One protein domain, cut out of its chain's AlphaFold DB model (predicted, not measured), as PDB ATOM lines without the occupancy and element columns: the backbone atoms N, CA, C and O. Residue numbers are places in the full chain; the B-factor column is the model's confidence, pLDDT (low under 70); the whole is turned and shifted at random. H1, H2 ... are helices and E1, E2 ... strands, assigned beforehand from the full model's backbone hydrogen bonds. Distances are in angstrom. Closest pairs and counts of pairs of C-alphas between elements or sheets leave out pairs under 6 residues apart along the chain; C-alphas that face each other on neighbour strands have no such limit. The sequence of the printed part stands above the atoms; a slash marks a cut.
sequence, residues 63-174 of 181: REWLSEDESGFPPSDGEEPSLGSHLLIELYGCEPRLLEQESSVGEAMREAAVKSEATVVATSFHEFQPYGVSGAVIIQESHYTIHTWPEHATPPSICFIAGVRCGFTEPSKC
ATOM      1  N   ARG A  63     138.525 140.776 120.557       76.94
ATOM      2  CA  ARG A  63     137.905 141.655 119.557       76.94
ATOM      3  C   ARG A  63     138.028 141.107 118.139       76.94
ATOM      4  O   ARG A  63     137.082 141.230 117.367       76.94
ATOM      5  N   GLU A  64     139.192 140.566 117.786       80.12
ATOM      6  CA  GLU A  64     139.403 139.939 116.480       80.12
ATOM      7  C   GLU A  64     138.510 138.694 116.342       80.12
ATOM      8  O   GLU A  64     137.777 138.610 115.365       80.12
ATOM      9  N   TRP A  65     138.446 137.831 117.361       79.56
ATOM     10  CA  TRP A  65     137.559 136.661 117.396       79.56
ATOM     11  C   TRP A  65     136.065 137.024 117.307       79.56
ATOM     12  O   TRP A  65     135.356 136.486 116.462       79.56
ATOM     13  N   LEU A  66     135.598 138.004 118.090       73.88
ATOM     14  CA  LEU A  66     134.222 138.517 118.017       73.88
ATOM     15  C   LEU A  66     133.870 139.084 116.636       73.88
ATOM     16  O   LEU A  66     132.705 139.111 116.262       73.88
ATOM     17  N   SER A  67     134.863 139.585 115.895       67.44
ATOM     18  CA  SER A  67     134.638 140.140 114.558       67.44
ATOM     19  C   SER A  67     134.470 139.058 113.486       67.44
ATOM     20  O   SER A  67     134.086 139.394 112.368       67.44
ATOM     21  N   GLU A  68     134.792 137.799 113.795       63.44
ATOM     22  CA  GLU A  68     134.675 136.660 112.877       63.44
ATOM     23  C   GLU A  68     133.387 135.847 113.091       63.44
ATOM     24  O   GLU A  68     132.942 135.174 112.161       63.44
ATOM     25  N   ASP A  69     132.751 135.934 114.265       56.78
ATOM     26  CA  ASP A  69     131.505 135.220 114.572       56.78
ATOM     27  C   ASP A  69     130.255 136.070 114.273       56.78
ATOM     28  O   ASP A  69     129.741 136.801 115.120       56.78
ATOM     29  N   GLU A  70     129.747 135.987 113.039       52.12
ATOM     30  CA  GLU A  70     128.500 136.665 112.647       52.12
ATOM     31  C   GLU A  70     127.223 135.859 112.945       52.12
ATOM     32  O   GLU A  70     126.117 136.418 112.887       52.12
ATOM     33  N   SER A  71     127.360 134.560 113.224       55.84
ATOM     34  CA  SER A  71     126.249 133.621 113.421       55.84
ATOM     35  C   SER A  71     125.823 133.482 114.880       55.84
ATOM     36  O   SER A  71     124.680 133.099 115.131       55.84
ATOM     37  N   GLY A  72     126.699 133.840 115.823       59.62
ATOM     38  CA  GLY A  72     126.522 133.523 117.234       59.62
ATOM     39  C   GLY A  72     126.764 132.037 117.508       59.62
ATOM     40  O   GLY A  72     126.990 131.237 116.595       59.62
ATOM     41  N   PHE A  73     126.692 131.654 118.783       61.78
ATOM     42  CA  PHE A  73     126.863 130.259 119.175       61.78
ATOM     43  C   PHE A  73     125.720 129.395 118.621       61.78
ATOM     44  O   PHE A  73     124.552 129.729 118.847       61.78
ATOM     45  N   PRO A  74     126.025 128.295 117.903       59.91
ATOM     46  CA  PRO A  74     124.990 127.382 117.448       59.91
ATOM     47  C   PRO A  74     124.286 126.763 118.667       59.91
ATOM     48  O   PRO A  74     124.966 126.425 119.641       59.91
ATOM     49  N   PRO A  75     122.950 126.614 118.635       62.75
ATOM     50  CA  PRO A  75     122.229 125.911 119.689       62.75
ATOM     51  C   PRO A  75     122.728 124.467 119.790       62.75
ATOM     52  O   PRO A  75     123.140 123.868 118.792       62.75
ATOM     53  N   SER A  76     122.686 123.909 120.997       67.19
ATOM     54  CA  SER A  76     123.032 122.502 121.207       67.19
ATOM     55  C   SER A  76     121.996 121.588 120.543       67.19
ATOM     56  O   SER A  76     120.839 121.969 120.358       67.19
ATOM     57  N   ASP A  77     122.385 120.356 120.202       72.00
ATOM     58  CA  ASP A  77     121.461 119.384 119.611       72.00
ATOM     59  C   ASP A  77     120.237 119.165 120.524       72.00
ATOM     60  O   ASP A  77     120.356 118.662 121.642       72.00
ATOM     61  N   GLY A  78     119.048 119.540 120.037       72.31
ATOM     62  CA  GLY A  78     117.784 119.436 120.779       72.31
ATOM     63  C   GLY A  78     117.415 120.659 121.630       72.31
ATOM     64  O   GLY A  78     116.432 120.595 122.368       72.31
ATOM     65  N   GLU A  79     118.163 121.760 121.535       68.94
ATOM     66  CA  GLU A  79     117.844 123.029 122.191       68.94
ATOM     67  C   GLU A  79     116.848 123.851 121.352       68.94
ATOM     68  O   GLU A  79     117.080 124.144 120.177       68.94
ATOM     69  N   GLU A  80     115.723 124.230 121.961       71.19
ATOM     70  CA  GLU A  80     114.742 125.125 121.338       71.19
ATOM     71  C   GLU A  80     115.291 126.563 121.265       71.19
ATOM     72  O   GLU A  80     115.881 127.042 122.241       71.19
ATOM     73  N   PRO A  81     115.075 127.301 120.157       68.25
ATOM     74  CA  PRO A  81     115.530 128.682 120.028       68.25
ATOM     75  C   PRO A  81     114.997 129.571 121.158       68.25
ATOM     76  O   PRO A  81     113.789 129.667 121.388       68.25
ATOM     77  N   SER A  82     115.898 130.263 121.856       68.94
ATOM     78  CA  SER A  82     115.519 131.224 122.893       68.94
ATOM     79  C   SER A  82     115.081 132.566 122.289       68.94
ATOM     80  O   SER A  82     115.450 132.928 121.174       68.94
ATOM     81  N   LEU A  83     114.296 133.344 123.045       71.00
ATOM     82  CA  LEU A  83     113.848 134.687 122.635       71.00
ATOM     83  C   LEU A  83     114.987 135.727 122.590       71.00
ATOM     84  O   LEU A  83     114.778 136.849 122.133       71.00
ATOM     85  N   GLY A  84     116.170 135.382 123.098       69.88
ATOM     86  CA  GLY A  84     117.345 136.241 123.084       69.88
ATOM     87  C   GLY A  84     118.483 135.675 123.923       69.88
ATOM     88  O   GLY A  84     118.292 134.775 124.742       69.88
ATOM     89  N   SER A  85     119.673 136.237 123.741       73.38
ATOM     90  CA  SER A  85     120.887 135.792 124.425       73.38
ATOM     91  C   SER A  85     121.164 136.626 125.667       73.38
ATOM     92  O   SER A  85     121.008 137.848 125.673       73.38
ATOM     93  N   HIS A  86     121.615 135.968 126.731       75.31
ATOM     94  CA  HIS A  86     122.112 136.635 127.927       75.31
ATOM     95  C   HIS A  86     123.605 136.364 128.055       75.31
ATOM     96  O   HIS A  86     124.017 135.226 128.257       75.31
ATOM     97  N   LEU A  87     124.402 137.416 127.910       76.69
ATOM     98  CA  LEU A  87     125.843 137.379 128.056       76.69
ATOM     99  C   LEU A  87     126.221 137.948 129.424       76.69
ATOM    100  O   LEU A  87     125.905 139.093 129.736       76.69
ATOM    101  N   LEU A  88     126.922 137.153 130.224       81.62
ATOM    102  CA  LEU A  88     127.580 137.620 131.437       81.62
ATOM    103  C   LEU A  88     129.063 137.818 131.123       81.62
ATOM    104  O   LEU A  88     129.717 136.897 130.637       81.62
ATOM    105  N   ILE A  89     129.580 139.019 131.364       80.50
ATOM    106  CA  ILE A  89     130.972 139.372 131.090       80.50
ATOM    107  C   ILE A  89     131.648 139.758 132.396       80.50
ATOM    108  O   ILE A  89     131.201 140.678 133.080       80.50
ATOM    109  N   GLU A  90     132.768 139.103 132.682       80.81
ATOM    110  CA  GLU A  90     133.690 139.488 133.744       80.81
ATOM    111  C   GLU A  90     134.930 140.122 133.106       80.81
ATOM    112  O   GLU A  90     135.674 139.469 132.370       80.81
ATOM    113  N   LEU A  91     135.130 141.421 133.329       76.94
ATOM    114  CA  LEU A  91     136.277 142.156 132.796       76.94
ATOM    115  C   LEU A  91     137.324 142.370 133.882       76.94
ATOM    116  O   LEU A  91     137.010 142.901 134.947       76.94
ATOM    117  N   TYR A  92     138.572 142.029 133.546       78.00
ATOM    118  CA  TYR A  92     139.746 142.193 134.398       78.00
ATOM    119  C   TYR A  92     140.784 143.128 133.777       78.00
ATOM    120  O   TYR A  92     140.878 143.262 132.559       78.00
ATOM    121  N   GLY A  93     141.585 143.783 134.626       74.00
ATOM    122  CA  GLY A  93     142.654 144.692 134.193       74.00
ATOM    123  C   GLY A  93     142.185 146.074 133.721       74.00
ATOM    124  O   GLY A  93     142.939 146.773 133.049       74.00
ATOM    125  N   CYS A  94     140.953 146.473 134.048       77.62
ATOM    126  CA  CYS A  94     140.421 147.797 133.732       77.62
ATOM    127  C   CYS A  94     141.137 148.905 134.521       77.62
ATOM    128  O   CYS A  94     141.524 148.708 135.673       77.62
ATOM    129  N   GLU A  95     141.271 150.092 133.923       82.75
ATOM    130  CA  GLU A  95     141.841 151.249 134.616       82.75
ATOM    131  C   GLU A  95     140.877 151.744 135.713       82.75
ATOM    132  O   GLU A  95     139.770 152.172 135.377       82.75
ATOM    133  N   PRO A  96     141.266 151.728 137.009       82.69
ATOM    134  CA  PRO A  96     140.338 151.977 138.119       82.69
ATOM    135  C   PRO A  96     139.626 153.325 138.030       82.69
ATOM    136  O   PRO A  96     138.425 153.403 138.260       82.69
ATOM    137  N   ARG A  97     140.334 154.361 137.564       85.31
ATOM    138  CA  ARG A  97     139.795 155.718 137.390       85.31
ATOM    139  C   ARG A  97     138.567 155.775 136.483       85.31
ATOM    140  O   ARG A  97     137.716 156.633 136.670       85.31
ATOM    141  N   LEU A  98     138.475 154.874 135.502       85.81
ATOM    142  CA  LEU A  98     137.330 154.801 134.590       85.81
ATOM    143  C   LEU A  98     136.112 154.120 135.227       85.81
ATOM    144  O   LEU A  98     135.014 154.227 134.691       85.81
ATOM    145  N   LEU A  99     136.308 153.413 136.342       87.38
ATOM    146  CA  LEU A  99     135.283 152.642 137.045       87.38
ATOM    147  C   LEU A  99     134.736 153.358 138.287       87.38
ATOM    148  O   LEU A  99     133.736 152.925 138.850       87.38
ATOM    149  N   GLU A 100     135.393 154.426 138.737       87.69
ATOM    150  CA  GLU A 100     135.055 155.112 139.987       87.69
ATOM    151  C   GLU A 100     133.755 155.914 139.906       87.69
ATOM    152  O   GLU A 100     133.056 156.006 140.912       87.69
ATOM    153  N   GLN A 101     133.446 156.486 138.734       90.50
ATOM    154  CA  GLN A 101     132.411 157.510 138.579       90.50
ATOM    155  C   GLN A 101     131.382 157.176 137.501       90.50
ATOM    156  O   GLN A 101     131.710 156.648 136.430       90.50
ATOM    157  N   GLU A 102     130.135 157.578 137.752       93.81
ATOM    158  CA  GLU A 102     129.011 157.395 136.826       93.81
ATOM    159  C   GLU A 102     129.273 158.053 135.471       93.81
ATOM    160  O   GLU A 102     128.917 157.489 134.439       93.81
ATOM    161  N   SER A 103     129.963 159.192 135.458       93.06
ATOM    162  CA  SER A 103     130.262 159.940 134.235       93.06
ATOM    163  C   SER A 103     131.003 159.098 133.189       93.06
ATOM    164  O   SER A 103     130.694 159.180 132.002       93.06
ATOM    165  N   SER A 104     131.946 158.258 133.625       91.12
ATOM    166  CA  SER A 104     132.754 157.405 132.745       91.12
ATOM    167  C   SER A 104     132.026 156.105 132.408       91.12
ATOM    168  O   SER A 104     131.895 155.730 131.242       91.12
ATOM    169  N   VAL A 105     131.509 155.434 133.436       91.25
ATOM    170  CA  VAL A 105     130.854 154.128 133.316       91.25
ATOM    171  C   VAL A 105     129.531 154.232 132.556       91.25
ATOM    172  O   VAL A 105     129.246 153.437 131.658       91.25
ATOM    173  N   GLY A 106     128.721 155.232 132.892       92.69
ATOM    174  CA  GLY A 106     127.438 155.485 132.260       92.69
ATOM    175  C   GLY A 106     127.583 155.871 130.795       92.69
ATOM    176  O   GLY A 106     126.800 155.403 129.969       92.69
ATOM    177  N   GLU A 107     128.611 156.649 130.447       93.69
ATOM    178  CA  GLU A 107     128.891 156.980 129.049       93.69
ATOM    179  C   GLU A 107     129.292 155.746 128.241       93.69
ATOM    180  O   GLU A 107     128.712 155.501 127.185       93.69
ATOM    181  N   ALA A 108     130.188 154.907 128.769       90.44
ATOM    182  CA  ALA A 108     130.574 153.660 128.110       90.44
ATOM    183  C   ALA A 108     129.369 152.729 127.867       90.44
ATOM    184  O   ALA A 108     129.247 152.127 126.801       90.44
ATOM    185  N   MET A 109     128.449 152.643 128.830       90.12
ATOM    186  CA  MET A 109     127.230 151.832 128.726       90.12
ATOM    187  C   MET A 109     126.232 152.376 127.702       90.12
ATOM    188  O   MET A 109     125.645 151.607 126.940       90.12
ATOM    189  N   ARG A 110     126.044 153.700 127.652       91.19
ATOM    190  CA  ARG A 110     125.208 154.348 126.629       91.19
ATOM    191  C   ARG A 110     125.812 154.159 125.241       91.19
ATOM    192  O   ARG A 110     125.098 153.791 124.312       91.19
ATOM    193  N   GLU A 111     127.124 154.342 125.107       89.44
ATOM    194  CA  GLU A 111     127.835 154.134 123.847       89.44
ATOM    195  C   GLU A 111     127.747 152.671 123.387       89.44
ATOM    196  O   GLU A 111     127.561 152.411 122.198       89.44
ATOM    197  N   ALA A 112     127.820 151.710 124.313       85.44
ATOM    198  CA  ALA A 112     127.628 150.294 124.014       85.44
ATOM    199  C   ALA A 112     126.223 150.011 123.462       85.44
ATOM    200  O   ALA A 112     126.116 149.378 122.414       85.44
ATOM    201  N   ALA A 113     125.171 150.542 124.096       86.19
ATOM    202  CA  ALA A 113     123.795 150.388 123.621       86.19
ATOM    203  C   ALA A 113     123.584 151.000 122.222       86.19
ATOM    204  O   ALA A 113     122.905 150.412 121.379       86.19
ATOM    205  N   VAL A 114     124.203 152.155 121.946       85.50
ATOM    206  CA  VAL A 114     124.177 152.781 120.612       85.50
ATOM    207  C   VAL A 114     124.917 151.921 119.585       85.50
ATOM    208  O   VAL A 114     124.413 151.712 118.483       85.50
ATOM    209  N   LYS A 115     126.102 151.399 119.931       82.00
ATOM    210  CA  LYS A 115     126.918 150.557 119.037       82.00
ATOM    211  C   LYS A 115     126.262 149.224 118.702       82.00
ATOM    212  O   LYS A 115     126.493 148.729 117.606       82.00
ATOM    213  N   SER A 116     125.462 148.673 119.610       77.25
ATOM    214  CA  SER A 116     124.650 147.476 119.371       77.25
ATOM    215  C   SER A 116     123.307 147.778 118.698       77.25
ATOM    216  O   SER A 116     122.435 146.913 118.674       77.25
ATOM    217  N   GLU A 117     123.096 149.013 118.222       83.75
ATOM    218  CA  GLU A 117     121.865 149.457 117.552       83.75
ATOM    219  C   GLU A 117     120.598 149.266 118.413       83.75
ATOM    220  O   GLU A 117     119.479 149.148 117.907       83.75
ATOM    221  N   ALA A 118     120.757 149.243 119.740       83.06
ATOM    222  CA  ALA A 118     119.660 149.009 120.661       83.06
ATOM    223  C   ALA A 118     118.915 150.315 120.959       83.06
ATOM    224  O   ALA A 118     119.509 151.378 121.150       83.06
ATOM    225  N   THR A 119     117.584 150.247 121.036       86.88
ATOM    226  CA  THR A 119     116.785 151.429 121.379       86.88
ATOM    227  C   THR A 119     116.701 151.586 122.889       86.88
ATOM    228  O   THR A 119     116.015 150.809 123.556       86.88
ATOM    229  N   VAL A 120     117.376 152.608 123.416       91.19
ATOM    230  CA  VAL A 120     117.358 152.958 124.842       91.19
ATOM    231  C   VAL A 120     115.995 153.522 125.239       91.19
ATOM    232  O   VAL A 120     115.495 154.465 124.632       91.19
ATOM    233  N   VAL A 121     115.411 152.941 126.285       94.75
ATOM    234  CA  VAL A 121     114.142 153.359 126.896       94.75
ATOM    235  C   VAL A 121     114.399 154.186 128.152       94.75
ATOM    236  O   VAL A 121     113.755 155.210 128.362       94.75
ATOM    237  N   ALA A 122     115.339 153.750 128.993       95.69
ATOM    238  CA  ALA A 122     115.682 154.431 130.236       95.69
ATOM    239  C   ALA A 122     117.108 154.095 130.674       95.69
ATOM    240  O   ALA A 122     117.654 153.052 130.324       95.69
ATOM    241  N   THR A 123     117.694 154.956 131.499       96.50
ATOM    242  CA  THR A 123     118.990 154.719 132.136       96.50
ATOM    243  C   THR A 123     118.907 155.065 133.611       96.50
ATOM    244  O   THR A 123     118.319 156.087 133.962       96.50
ATOM    245  N   SER A 124     119.514 154.249 134.466       96.81
ATOM    246  CA  SER A 124     119.610 154.509 135.900       96.81
ATOM    247  C   SER A 124     120.992 154.111 136.389       96.81
ATOM    248  O   SER A 124     121.426 152.989 136.141       96.81
ATOM    249  N   PHE A 125     121.676 155.024 137.071       96.12
ATOM    250  CA  PHE A 125     123.007 154.802 137.615       96.12
ATOM    251  C   PHE A 125     123.069 155.297 139.055       96.12
ATOM    252  O   PHE A 125     122.431 156.284 139.422       96.12
ATOM    253  N   HIS A 126     123.844 154.592 139.864       95.25
ATOM    254  CA  HIS A 126     124.110 154.910 141.250       95.25
ATOM    255  C   HIS A 126     125.612 154.812 141.498       95.25
ATOM    256  O   HIS A 126     126.208 153.748 141.327       95.25
ATOM    257  N   GLU A 127     126.203 155.935 141.890       94.00
ATOM    258  CA  GLU A 127     127.593 156.026 142.318       94.00
ATOM    259  C   GLU A 127     127.669 155.830 143.838       94.00
ATOM    260  O   GLU A 127     126.959 156.497 144.597       94.00
ATOM    261  N   PHE A 128     128.510 154.899 144.278       90.62
ATOM    262  CA  PHE A 128     128.766 154.621 145.685       90.62
ATOM    263  C   PHE A 128     129.909 155.481 146.219       90.62
ATOM    264  O   PHE A 128     130.756 155.980 145.483       90.62
ATOM    265  N   GLN A 129     129.944 155.630 147.541       88.00
ATOM    266  CA  GLN A 129     131.021 156.309 148.258       88.00
ATOM    267  C   GLN A 129     131.929 155.262 148.928       88.00
ATOM    268  O   GLN A 129     131.398 154.361 149.582       88.00
ATOM    269  N   PRO A 130     133.269 155.376 148.838       85.56
ATOM    270  CA  PRO A 130     134.034 156.469 148.219       85.56
ATOM    271  C   PRO A 130     134.150 156.410 146.685       85.56
ATOM    272  O   PRO A 130     134.549 157.406 146.088       85.56
ATOM    273  N   TYR A 131     133.848 155.272 146.061       87.69
ATOM    274  CA  TYR A 131     133.881 155.082 144.608       87.69
ATOM    275  C   TYR A 131     133.092 153.828 144.212       87.69
ATOM    276  O   TYR A 131     132.756 152.999 145.062       87.69
ATOM    277  N   GLY A 132     132.852 153.675 142.910       87.31
ATOM    278  CA  GLY A 132     132.174 152.525 142.322       87.31
ATOM    279  C   GLY A 132     130.777 152.886 141.840       87.31
ATOM    280  O   GLY A 132     130.147 153.836 142.292       87.31
ATOM    281  N   VAL A 133     130.287 152.118 140.884       91.50
ATOM    282  CA  VAL A 133     129.078 152.410 140.116       91.50
ATOM    283  C   VAL A 133     128.285 151.132 139.915       91.50
ATOM    284  O   VAL A 133     128.815 150.119 139.453       91.50
ATOM    285  N   SER A 134     126.995 151.207 140.219       93.38
ATOM    286  CA  SER A 134     125.986 150.272 139.735       93.38
ATOM    287  C   SER A 134     125.063 150.973 138.756       93.38
ATOM    288  O   SER A 134     124.630 152.094 139.006       93.38
ATOM    289  N   GLY A 135     124.740 150.327 137.647       93.56
ATOM    290  CA  GLY A 135     123.932 150.946 136.610       93.56
ATOM    291  C   GLY A 135     123.154 149.961 135.768       93.56
ATOM    292  O   GLY A 135     123.478 148.776 135.695       93.56
ATOM    293  N   ALA A 136     122.125 150.486 135.113       93.56
ATOM    294  CA  ALA A 136     121.348 149.779 134.121       93.56
ATOM    295  C   ALA A 136     120.961 150.704 132.960       93.56
ATOM    296  O   ALA A 136     120.505 151.833 133.166       93.56
ATOM    297  N   VAL A 137     121.091 150.197 131.738       93.12
ATOM    298  CA  VAL A 137     120.522 150.786 130.523       93.12
ATOM    299  C   VAL A 137     119.404 149.863 130.062       93.12
ATOM    300  O   VAL A 137     119.655 148.738 129.638       93.12
ATOM    301  N   ILE A 138     118.166 150.328 130.178       92.44
ATOM    302  CA  ILE A 138     116.975 149.606 129.738       92.44
ATOM    303  C   ILE A 138     116.786 149.863 128.251       92.44
ATOM    304  O   ILE A 138     116.731 151.017 127.820       92.44
ATOM    305  N   ILE A 139     116.652 148.791 127.480       89.25
ATOM    306  CA  ILE A 139     116.345 148.837 126.051       89.25
ATOM    307  C   ILE A 139     114.982 148.209 125.782       89.25
ATOM    308  O   ILE A 139     114.395 147.596 126.675       89.25
ATOM    309  N   GLN A 140     114.460 148.364 124.564       87.25
ATOM    310  CA  GLN A 140     113.248 147.645 124.168       87.25
ATOM    311  C   GLN A 140     113.465 146.138 124.393       87.25
ATOM    312  O   GLN A 140     114.352 145.544 123.794       87.25
ATOM    313  N   GLU A 141     112.691 145.564 125.323       79.25
ATOM    314  CA  GLU A 141     112.660 144.130 125.667       79.25
ATOM    315  C   GLU A 141     113.915 143.565 126.378       79.25
ATOM    316  O   GLU A 141     114.047 142.347 126.553       79.25
ATOM    317  N   SER A 142     114.835 144.415 126.864       86.25
ATOM    318  CA  SER A 142     116.029 143.943 127.588       86.25
ATOM    319  C   SER A 142     116.769 144.980 128.437       86.25
ATOM    320  O   SER A 142     116.227 146.038 128.756       86.25
ATOM    321  N   HIS A 143     117.995 144.658 128.867       87.44
ATOM    322  CA  HIS A 143     118.828 145.551 129.666       87.44
ATOM    323  C   HIS A 143     120.327 145.231 129.581       87.44
ATOM    324  O   HIS A 143     120.740 144.075 129.518       87.44
ATOM    325  N   TYR A 144     121.137 146.277 129.711       89.50
ATOM    326  CA  TYR A 144     122.541 146.186 130.102       89.50
ATOM    327  C   TYR A 144     122.643 146.534 131.581       89.50
ATOM    328  O   TYR A 144     122.090 147.553 131.992       89.50
ATOM    329  N   THR A 145     123.366 145.749 132.370       91.44
ATOM    330  CA  THR A 145     123.677 146.048 133.772       91.44
ATOM    331  C   THR A 145     125.175 146.020 134.015       91.44
ATOM    332  O   THR A 145     125.927 145.338 133.320       91.44
ATOM    333  N   ILE A 146     125.606 146.819 134.986       90.06
ATOM    334  CA  ILE A 146     127.010 147.112 135.254       90.06
ATOM    335  C   ILE A 146     127.191 147.284 136.762       90.06
ATOM    336  O   ILE A 146     126.547 148.143 137.352       90.06
ATOM    337  N   HIS A 147     128.046 146.473 137.392       90.44
ATOM    338  CA  HIS A 147     128.499 146.657 138.779       90.44
ATOM    339  C   HIS A 147     130.030 146.698 138.880       90.44
ATOM    340  O   HIS A 147     130.696 145.732 138.513       90.44
ATOM    341  N   THR A 148     130.587 147.825 139.334       88.06
ATOM    342  CA  THR A 148     132.040 148.074 139.417       88.06
ATOM    343  C   THR A 148     132.557 148.087 140.851       88.06
ATOM    344  O   THR A 148     131.871 148.545 141.759       88.06
ATOM    345  N   TRP A 149     133.800 147.621 141.014       86.50
ATOM    346  CA  TRP A 149     134.522 147.560 142.288       86.50
ATOM    347  C   TRP A 149     135.967 148.089 142.151       86.50
ATOM    348  O   TRP A 149     136.911 147.297 142.032       86.50
ATOM    349  N   PRO A 150     136.173 149.420 142.120       79.06
ATOM    350  CA  PRO A 150     137.500 150.029 141.965       79.06
ATOM    351  C   PRO A 150     138.502 149.691 143.090       79.06
ATOM    352  O   PRO A 150     139.703 149.631 142.839       79.06
ATOM    353  N   GLU A 151     138.041 149.427 144.317       71.25
ATOM    354  CA  GLU A 151     138.859 149.038 145.482       71.25
ATOM    355  C   GLU A 151     139.626 147.735 145.271       71.25
ATOM    356  O   GLU A 151     140.706 147.545 145.831       71.25
ATOM    357  N   HIS A 152     139.073 146.829 144.471       64.38
ATOM    358  CA  HIS A 152     139.648 145.516 144.224       64.38
ATOM    359  C   HIS A 152     140.662 145.553 143.068       64.38
ATOM    360  O   HIS A 152     140.984 144.525 142.486       64.38
ATOM    361  N   ALA A 153     141.223 146.727 142.753       58.12
ATOM    362  CA  ALA A 153     142.206 146.944 141.690       58.12
ATOM    363  C   ALA A 153     143.609 146.336 141.938       58.12
ATOM    364  O   ALA A 153     144.596 146.786 141.346       58.12
ATOM    365  N   THR A 154     143.752 145.320 142.794       48.59
ATOM    366  CA  THR A 154     145.029 144.622 142.973       48.59
ATOM    367  C   THR A 154     145.246 143.597 141.847       48.59
ATOM    368  O   THR A 154     144.387 142.750 141.594       48.59
ATOM    369  N   PRO A 155     146.395 143.625 141.142       45.59
ATOM    370  CA  PRO A 155     146.684 142.629 140.116       45.59
ATOM    371  C   PRO A 155     146.768 141.222 140.738       45.59
ATOM    372  O   PRO A 155     147.372 141.084 141.804       45.59
ATOM    373  N   PRO A 156     146.220 140.168 140.098       48.81
ATOM    374  CA  PRO A 156     145.671 140.108 138.735       48.81
ATOM    375  C   PRO A 156     144.131 140.181 138.653       48.81
ATOM    376  O   PRO A 156     143.564 139.949 137.589       48.81
ATOM    377  N   SER A 157     143.438 140.457 139.754       46.59
ATOM    378  CA  SER A 157     142.002 140.199 139.891       46.59
ATOM    379  C   SER A 157     141.219 141.490 140.102       46.59
ATOM    380  O   SER A 157     140.880 141.831 141.226       46.59
ATOM    381  N   ILE A 158     140.911 142.185 139.007       52.09
ATOM    382  CA  ILE A 158     139.937 143.287 138.982       52.09
ATOM    383  C   ILE A 158     138.627 142.710 138.456       52.09
ATOM    384  O   ILE A 158     138.601 142.352 137.296       52.09
ATOM    385  N   CYS A 159     137.563 142.572 139.242       48.94
ATOM    386  CA  CYS A 159     136.306 142.024 138.721       48.94
ATOM    387  C   CYS A 159     135.318 143.157 138.445       48.94
ATOM    388  O   CYS A 159     134.912 143.875 139.358       48.94
ATOM    389  N   PHE A 160     134.929 143.315 137.187       61.81
ATOM    390  CA  PHE A 160     133.737 144.056 136.815       61.81
ATOM    391  C   PHE A 160     132.755 143.091 136.145       61.81
ATOM    392  O   PHE A 160     133.116 142.475 135.144       61.81
ATOM    393  N   ILE A 161     131.534 142.977 136.679       54.06
ATOM    394  CA  ILE A 161     130.490 142.110 136.120       54.06
ATOM    395  C   ILE A 161     129.510 142.981 135.330       54.06
ATOM    396  O   ILE A 161     128.751 143.763 135.911       54.06
ATOM    397  N   ALA A 162     129.512 142.825 134.005       58.22
ATOM    398  CA  ALA A 162     128.427 143.295 133.151       58.22
ATOM    399  C   ALA A 162     127.488 142.137 132.825       58.22
ATOM    400  O   ALA A 162     127.888 141.159 132.192       58.22
ATOM    401  N   GLY A 163     126.223 142.275 133.214       55.34
ATOM    402  CA  GLY A 163     125.141 141.442 132.705       55.34
ATOM    403  C   GLY A 163     124.553 142.109 131.469       55.34
ATOM    404  O   GLY A 163     123.843 143.106 131.570       55.34
ATOM    405  N   VAL A 164     124.854 141.594 130.283       57.16
ATOM    406  CA  VAL A 164     124.239 142.057 129.038       57.16
ATOM    407  C   VAL A 164     123.176 141.054 128.636       57.16
ATOM    408  O   VAL A 164     123.453 140.051 127.978       57.16
ATOM    409  N   ARG A 165     121.926 141.320 129.014       46.94
ATOM    410  CA  ARG A 165     120.798 140.593 128.439       46.94
ATOM    411  C   ARG A 165     120.390 141.305 127.160       46.94
ATOM    412  O   ARG A 165     119.930 142.440 127.197       46.94
ATOM    413  N   CYS A 166     120.556 140.627 126.033       50.69
ATOM    414  CA  CYS A 166     120.118 141.102 124.733       50.69
ATOM    415  C   CYS A 166     118.957 140.245 124.245       50.69
ATOM    416  O   CYS A 166     119.119 139.216 123.590       50.69
ATOM    417  N   GLY A 167     117.756 140.686 124.599       40.22
ATOM    418  CA  GLY A 167     116.498 140.232 124.026       40.22
ATOM    419  C   GLY A 167     116.357 140.760 122.608       40.22
ATOM    420  O   GLY A 167     115.607 141.695 122.376       40.22
ATOM    421  N   PHE A 168     117.107 140.194 121.672       42.69
ATOM    422  CA  PHE A 168     116.769 140.280 120.260       42.69
ATOM    423  C   PHE A 168     116.533 138.863 119.759       42.69
ATOM    424  O   PHE A 168     117.309 137.957 120.055       42.69
ATOM    425  N   THR A 169     115.513 138.705 118.919       38.38
ATOM    426  CA  THR A 169     115.247 137.498 118.120       38.38
ATOM    427  C   THR A 169     116.417 137.097 117.203       38.38
ATOM    428  O   THR A 169     116.368 136.043 116.579       38.38
ATOM    429  N   GLU A 170     117.490 137.900 117.152       41.56
ATOM    430  CA  GLU A 170     118.786 137.587 116.545       41.56
ATOM    431  C   GLU A 170     119.940 137.943 117.515       41.56
ATOM    432  O   GLU A 170     120.299 139.121 117.635       41.56
ATOM    433  N   PRO A 171     120.573 136.946 118.167       41.31
ATOM    434  CA  PRO A 171     121.761 137.111 119.020       41.31
ATOM    435  C   PRO A 171     122.897 137.912 118.373       41.31
ATOM    436  O   PRO A 171     123.607 138.670 119.037       41.31
ATOM    437  N   SER A 172     123.025 137.787 117.049       43.69
ATOM    438  CA  SER A 172     124.043 138.456 116.244       43.69
ATOM    439  C   SER A 172     123.938 139.982 116.286       43.69
ATOM    440  O   SER A 172     124.943 140.647 116.073       43.69
ATOM    441  N   LYS A 173     122.776 140.568 116.611       42.88
ATOM    442  CA  LYS A 173     122.606 142.031 116.660       42.88
ATOM    443  C   LYS A 173     123.242 142.688 117.881       42.88
ATOM    444  O   LYS A 173     123.756 143.793 117.761       42.88
ATOM    445  N   CYS A 174     123.311 141.996 119.018       44.75
ATOM    446  CA  CYS A 174     123.902 142.577 120.225       44.75
ATOM    447  C   CYS A 174     125.413 142.815 120.110       44.75
ATOM    448  O   CYS A 174     125.946 143.762 120.682       44.75
TER     449      CYS A 174
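Overview. This is residues 63 to 174 of the 181 residues of the protein "S-adenosylmethionine decarboxylase proenzyme" of Armatimonadetes bacterium OLB18 (UniProt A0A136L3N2). What does the model look like? It is one twisted sheet of five antiparallel strands with one helix, H2, packed along one face, mostly over E3, while the other face has no named helix on it. The short helix H1 is set off from this body, and residues 63 to 68 and 74 to 80 stick out. How is it made up? The printed part has 112 residues, fewer than half of them in named elements, which run H1 E1 H2 E2 E3 E4 E5; the sheet's order is E1 E5 E4 E3 E2, and the class is mixed, helices and strands. The whole is compact, with a radius of gyration of the C-alphas of 15.4 A and spans of 48 by 33 by 23 A.

Arrangement. How is the sheet joined? E2, residues 120 to 127, E3, residues 133 to 139, E4, residues 142 to 147, and E5, residues 160 to 166, form a meander, each strand the antiparallel neighbour of the one before, and each successive two are a hairpin. N 124 and O 136 are 2.9 A apart across E2 and E3, N 144 and O 137 2.9 A across E3 and E4, and N 145 and O 163 2.8 A across E4 and E5. E1, residues 85 to 91, is the edge strand beside E5, with N 87 and O 164 2.8 A apart. Where is the long helix? H2, residues 102 to 115, is on the sheet at a height of 8.9 A, in two layers, a helix on one face of a sheet; it lies over E3 and only just over E4, with 3 of its C-alphas there, and runs along the strands, at 24 degrees to E3 on the local plane. The closest C-alphas of H2 and E3 are those of Glu 102 and Val 133, 6.0 A apart; in H2, 9 of 10 O i to N i+4 pairs are within hydrogen-bond range. And the short helix? H1, residues 63 to 66, is not on the sheet, is apart from H2, and is too short for such a pair.

Along the chain. Where do the elements begin and end? H1 begins at C-alpha 63 (137.905, 141.655, 119.557), and E5 ends at C-alpha 166 (120.118, 141.102, 124.733). How long are the longer ones? H2 measures 19.2 A, E2 20.5 A and E3 19.3 A from first to last C-alpha.

Size, cuts and confidence. How far does it reach? The two C-alphas farthest apart, those of Gly 78 and Pro 130, are 48.9 A apart, and the printed part has no cut. Which links are long? H1 to E1, 18 residues, and E4 to E5, 12 residues. Where is confidence low? The mean pLDDT of the printed part is 75.4, and 37 residues are under 70, among them residues 67 to 76 and 152 to 174.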